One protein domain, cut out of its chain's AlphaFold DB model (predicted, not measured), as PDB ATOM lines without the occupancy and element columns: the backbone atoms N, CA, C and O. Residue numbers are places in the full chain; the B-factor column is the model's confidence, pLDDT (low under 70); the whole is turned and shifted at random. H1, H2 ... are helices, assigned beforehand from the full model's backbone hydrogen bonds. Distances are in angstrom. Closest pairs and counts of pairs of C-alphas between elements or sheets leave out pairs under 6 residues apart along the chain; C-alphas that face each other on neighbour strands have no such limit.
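What this domain is: This is residues 123 to 165 of the 180 residues of an uncharacterized protein of Bacteroidetes bacterium RIFCSPLOWO2_12_FULL_31_6 (UniProt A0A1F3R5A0). Two helices make an L: the long H1 is one arm, the short H2 turns off at its end, and the unnamed stretch of residues 123 to 130 runs alongside H1 before the chain folds back into it. The shape is loose, with a radius of gyration of the C-alphas of 12.2 A, and elongated, spanning 35 by 20 by 18 A. The printed part has 43 residues, with H1 then H2 and no named strand; the class is all helix.

Where its parts are: Find C-alpha 134 at (-20.516, -39.919, 17.656); from there H1, residues 134 to 151, runs 25.5 A to C-alpha 151 at (-30.545, -46.370, 40.207). H2, residues 153 to 161, ends at C-alpha 161 at (-19.462, -60.047, 39.482).

How they stand to each other: H1 and H2 are close but not clearly touching; look at their closest C-alphas, those of Ile 149 and Tyr 156, 6.2 A apart. Their lines are only just about perpendicular, at 73 degrees. In both, every O i to N i+4 pair is within hydrogen-bond range.

The domain as a whole: The C-alphas farthest apart, of Gly 132 and Met 165, are 35.8 A apart. The printed part has no cut, and the link from H1 to H2 is tight. Look for pLDDT under 70 at residue 138 and residues 160 to 165.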
ATOM      1  N   ASN A 123     -32.462 -55.800  30.224       79.62
ATOM      2  CA  ASN A 123     -33.109 -55.190  29.054       79.62
ATOM      3  C   ASN A 123     -33.207 -53.654  29.138       79.62
ATOM      4  O   ASN A 123     -33.290 -52.987  28.107       79.62
ATOM      5  N   ASN A 124     -33.209 -53.100  30.354       86.31
ATOM      6  CA  ASN A 124     -33.241 -51.665  30.635       86.31
ATOM      7  C   ASN A 124     -31.842 -51.016  30.692       86.31
ATOM      8  O   ASN A 124     -31.759 -49.801  30.879       86.31
ATOM      9  N   PHE A 125     -30.756 -51.784  30.550       83.62
ATOM     10  CA  PHE A 125     -29.412 -51.226  30.507       83.62
ATOM     11  C   PHE A 125     -29.294 -50.311  29.280       83.62
ATOM     12  O   PHE A 125     -29.690 -50.710  28.176       83.62
ATOM     13  N   PRO A 126     -28.768 -49.083  29.434       86.06
ATOM     14  CA  PRO A 126     -28.641 -48.153  28.327       86.06
ATOM     15  C   PRO A 126     -27.901 -48.787  27.154       86.06
ATOM     16  O   PRO A 126     -26.868 -49.430  27.328       86.06
ATOM     17  N   LYS A 127     -28.428 -48.579  25.947       81.69
ATOM     18  CA  LYS A 127     -27.794 -48.987  24.692       81.69
ATOM     19  C   LYS A 127     -27.203 -47.765  24.008       81.69
ATOM     20  O   LYS A 127     -27.776 -46.675  24.069       81.69
ATOM     21  N   TYR A 128     -26.053 -47.949  23.373       77.62
ATOM     22  CA  TYR A 128     -25.492 -46.929  22.500       77.62
ATOM     23  C   TYR A 128     -26.330 -46.865  21.219       77.62
ATOM     24  O   TYR A 128     -26.676 -47.906  20.665       77.62
ATOM     25  N   ILE A 129     -26.667 -45.658  20.770       78.12
ATOM     26  CA  ILE A 129     -27.419 -45.420  19.536       78.12
ATOM     27  C   ILE A 129     -26.518 -44.571  18.649       78.12
ATOM     28  O   ILE A 129     -26.137 -43.487  19.074       78.12
ATOM     29  N   ASP A 130     -26.170 -45.067  17.461       78.06
ATOM     30  CA  ASP A 130     -25.414 -44.295  16.472       78.06
ATOM     31  C   ASP A 130     -26.386 -43.457  15.634       78.06
ATOM     32  O   ASP A 130     -27.160 -43.990  14.837       78.06
ATOM     33  N   THR A 131     -26.379 -42.146  15.848       86.62
ATOM     34  CA  THR A 131     -27.169 -41.179  15.075       86.62
ATOM     35  C   THR A 131     -26.350 -40.531  13.957       86.62
ATOM     36  O   THR A 131     -26.824 -39.612  13.289       86.62
ATOM     37  N   GLY A 132     -25.106 -40.975  13.752       76.56
ATOM     38  CA  GLY A 132     -24.117 -40.339  12.885       76.56
ATOM     39  C   GLY A 132     -23.320 -39.229  13.581       76.56
ATOM     40  O   GLY A 132     -22.294 -38.797  13.053       76.56
ATOM     41  N   ASN A 133     -23.723 -38.797  14.784       86.25
ATOM     42  CA  ASN A 133     -22.987 -37.833  15.601       86.25
ATOM     43  C   ASN A 133     -22.381 -38.513  16.835       86.25
ATOM     44  O   ASN A 133     -22.888 -38.415  17.954       86.25
ATOM     45  N   LYS A 134     -21.219 -39.137  16.629       71.44
ATOM     46  CA  LYS A 134     -20.516 -39.919  17.656       71.44
ATOM     47  C   LYS A 134     -20.262 -39.150  18.954       71.44
ATOM     48  O   LYS A 134     -20.282 -39.744  20.028       71.44
ATOM     49  N   GLU A 135     -19.972 -37.851  18.896       71.88
ATOM     50  CA  GLU A 135     -19.710 -37.075  20.113       71.88
ATOM     51  C   GLU A 135     -20.980 -36.908  20.955       71.88
ATOM     52  O   GLU A 135     -20.963 -37.147  22.168       71.88
ATOM     53  N   TYR A 136     -22.089 -36.571  20.298       79.00
ATOM     54  CA  TYR A 136     -23.397 -36.464  20.932       79.00
ATOM     55  C   TYR A 136     -23.874 -37.813  21.483       79.00
ATOM     56  O   TYR A 136     -24.238 -37.905  22.657       79.00
ATOM     57  N   ASP A 137     -23.785 -38.872  20.683       72.00
ATOM     58  CA  ASP A 137     -24.223 -40.221  21.051       72.00
ATOM     59  C   ASP A 137     -23.480 -40.746  22.281       72.00
ATOM     60  O   ASP A 137     -24.089 -41.260  23.223       72.00
ATOM     61  N   ASN A 138     -22.160 -40.532  22.333       68.88
ATOM     62  CA  ASN A 138     -21.345 -40.893  23.492       68.88
ATOM     63  C   ASN A 138     -21.742 -40.105  24.743       68.88
ATOM     64  O   ASN A 138     -21.823 -40.681  25.830       68.88
ATOM     65  N   LYS A 139     -21.994 -38.796  24.611       80.88
ATOM     66  CA  LYS A 139     -22.414 -37.950  25.735       80.88
ATOM     67  C   LYS A 139     -23.742 -38.435  26.317       80.88
ATOM     68  O   LYS A 139     -23.850 -38.588  27.535       80.88
ATOM     69  N   ILE A 140     -24.724 -38.712  25.460       86.94
ATOM     70  CA  ILE A 140     -26.042 -39.211  25.869       86.94
ATOM     71  C   ILE A 140     -25.932 -40.595  26.505       86.94
ATOM     72  O   ILE A 140     -26.488 -40.825  27.580       86.94
ATOM     73  N   TYR A 141     -25.195 -41.509  25.876       81.75
ATOM     74  CA  TYR A 141     -24.996 -42.857  26.395       81.75
ATOM     75  C   TYR A 141     -24.343 -42.846  27.779       81.75
ATOM     76  O   TYR A 141     -24.820 -43.516  28.696       81.75
ATOM     77  N   LYS A 142     -23.289 -42.040  27.958       79.12
ATOM     78  CA  LYS A 142     -22.587 -41.905  29.236       79.12
ATOM     79  C   LYS A 142     -23.514 -41.402  30.343       79.12
ATOM     80  O   LYS A 142     -23.559 -42.025  31.399       79.12
ATOM     81  N   ALA A 143     -24.272 -40.335  30.088       82.88
ATOM     82  CA  ALA A 143     -25.204 -39.781  31.069       82.88
ATOM     83  C   ALA A 143     -26.259 -40.817  31.495       82.88
ATOM     84  O   ALA A 143     -26.448 -41.052  32.687       82.88
ATOM     85  N   LYS A 144     -26.868 -41.514  30.526       86.94
ATOM     86  CA  LYS A 144     -27.853 -42.571  30.796       86.94
ATOM     87  C   LYS A 144     -27.255 -43.733  31.583       86.94
ATOM     88  O   LYS A 144     -27.913 -44.286  32.457       86.94
ATOM     89  N   LYS A 145     -26.012 -44.112  31.286       83.81
ATOM     90  CA  LYS A 145     -25.309 -45.182  31.999       83.81
ATOM     91  C   LYS A 145     -24.997 -44.803  33.443       83.81
ATOM     92  O   LYS A 145     -25.217 -45.619  34.330       83.81
ATOM     93  N   GLU A 146     -24.495 -43.597  33.691       82.25
ATOM     94  CA  GLU A 146     -24.222 -43.111  35.051       82.25
ATOM     95  C   GLU A 146     -25.506 -43.050  35.889       82.25
ATOM     96  O   GLU A 146     -25.522 -43.504  37.033       82.25
ATOM     97  N   GLU A 147     -26.600 -42.569  35.296       87.00
ATOM     98  CA  GLU A 147     -27.923 -42.561  35.922       87.00
ATOM     99  C   GLU A 147     -28.434 -43.980  36.210       87.00
ATOM    100  O   GLU A 147     -28.871 -44.268  37.324       87.00
ATOM    101  N   TRP A 148     -28.313 -44.896  35.247       91.06
ATOM    102  CA  TRP A 148     -28.712 -46.288  35.434       91.06
ATOM    103  C   TRP A 148     -27.911 -46.961  36.553       91.06
ATOM    104  O   TRP A 148     -28.501 -47.593  37.417       91.06
ATOM    105  N   ILE A 149     -26.589 -46.764  36.622       85.69
ATOM    106  CA  ILE A 149     -25.750 -47.326  37.698       85.69
ATOM    107  C   ILE A 149     -26.171 -46.783  39.069       85.69
ATOM    108  O   ILE A 149     -26.193 -47.531  40.047       85.69
ATOM    109  N   LYS A 150     -26.524 -45.494  39.147       86.06
ATOM    110  CA  LYS A 150     -27.011 -44.868  40.382       86.06
ATOM    111  C   LYS A 150     -28.332 -45.484  40.855       86.06
ATOM    112  O   LYS A 150     -28.524 -45.628  42.059       86.06
ATOM    113  N   ASN A 151     -29.205 -45.857  39.920       91.50
ATOM    114  CA  ASN A 151     -30.545 -46.370  40.207       91.50
ATOM    115  C   ASN A 151     -30.620 -47.911  40.273       91.50
ATOM    116  O   ASN A 151     -31.533 -48.441  40.898       91.50
ATOM    117  N   HIS A 152     -29.655 -48.627  39.687       89.06
ATOM    118  CA  HIS A 152     -29.608 -50.093  39.593       89.06
ATOM    119  C   HIS A 152     -28.273 -50.682  40.103       89.06
ATOM    120  O   HIS A 152     -27.617 -51.462  39.399       89.06
ATOM    121  N   PRO A 153     -27.826 -50.352  41.331       85.62
ATOM    122  CA  PRO A 153     -26.516 -50.775  41.825       85.62
ATOM    123  C   PRO A 153     -26.381 -52.303  41.951       85.62
ATOM    124  O   PRO A 153     -25.305 -52.847  41.711       85.62
ATOM    125  N   GLU A 154     -27.456 -53.019  42.294       82.81
ATOM    126  CA  GLU A 154     -27.439 -54.484  42.420       82.81
ATOM    127  C   GLU A 154     -27.304 -55.194  41.072       82.81
ATOM    128  O   GLU A 154     -26.514 -56.128  40.933       82.81
ATOM    129  N   GLU A 155     -28.048 -54.739  40.065       83.12
ATOM    130  CA  GLU A 155     -27.959 -55.263  38.700       83.12
ATOM    131  C   GLU A 155     -26.572 -54.983  38.120       83.12
ATOM    132  O   GLU A 155     -25.941 -55.878  37.557       83.12
ATOM    133  N   TYR A 156     -26.037 -53.781  38.354       80.44
ATOM    134  CA  TYR A 156     -24.669 -53.445  37.971       80.44
ATOM    135  C   TYR A 156     -23.639 -54.366  38.637       80.44
ATOM    136  O   TYR A 156     -22.720 -54.852  37.978       80.44
ATOM    137  N   ASN A 157     -23.813 -54.668  39.926       76.94
ATOM    138  CA  ASN A 157     -22.935 -55.584  40.650       76.94
ATOM    139  C   ASN A 157     -23.005 -57.018  40.107       76.94
ATOM    140  O   ASN A 157     -21.974 -57.682  40.067       76.94
ATOM    141  N   LYS A 158     -24.168 -57.490  39.639       76.94
ATOM    142  CA  LYS A 158     -24.303 -58.803  38.977       76.94
ATOM    143  C   LYS A 158     -23.564 -58.840  37.636       76.94
ATOM    144  O   LYS A 158     -22.850 -59.800  37.359       76.94
ATOM    145  N   ILE A 159     -23.651 -57.764  36.851       72.25
ATOM    146  CA  ILE A 159     -22.895 -57.608  35.593       72.25
ATOM    147  C   ILE A 159     -21.378 -57.550  35.862       72.25
ATOM    148  O   ILE A 159     -20.575 -58.083  35.089       72.25
ATOM    149  N   LYS A 160     -20.976 -56.910  36.968       64.31
ATOM    150  CA  LYS A 160     -19.578 -56.782  37.409       64.31
ATOM    151  C   LYS A 160     -19.024 -58.088  37.999       64.31
ATOM    152  O   LYS A 160     -17.863 -58.404  37.773       64.31
ATOM    153  N   GLY A 161     -19.846 -58.854  38.718       46.41
ATOM    154  CA  GLY A 161     -19.462 -60.047  39.482       46.41
ATOM    155  C   GLY A 161     -19.102 -61.283  38.654       46.41
ATOM    156  O   GLY A 161     -18.422 -62.165  39.169       46.41
ATOM    157  N   ASN A 162     -19.467 -61.332  37.368       53.56
ATOM    158  CA  ASN A 162     -19.084 -62.432  36.469       53.56
ATOM    159  C   ASN A 162     -17.662 -62.303  35.882       53.56
ATOM    160  O   ASN A 162     -17.230 -63.176  35.137       53.56
ATOM    161  N   GLY A 163     -16.911 -61.249  36.223       43.47
ATOM    162  CA  GLY A 163     -15.492 -61.110  35.892       43.47
ATOM    163  C   GLY A 163     -14.707 -60.674  37.125       43.47
ATOM    164  O   GLY A 163     -14.802 -59.517  37.521       43.47
ATOM    165  N   GLN A 164     -13.948 -61.603  37.718       36.34
ATOM    166  CA  GLN A 164     -13.201 -61.484  38.981       36.34
ATOM    167  C   GLN A 164     -12.776 -60.060  39.409       36.34
ATOM    168  O   GLN A 164     -12.190 -59.278  38.645       36.34
ATOM    169  N   MET A 165     -13.071 -59.807  40.689       37.62
ATOM    170  CA  MET A 165     -12.792 -58.636  41.524       37.62
ATOM    171  C   MET A 165     -11.299 -58.263  41.514       37.62
ATOM    172  O   MET A 165     -10.464 -59.100  41.840       37.62
TER     173      MET A 165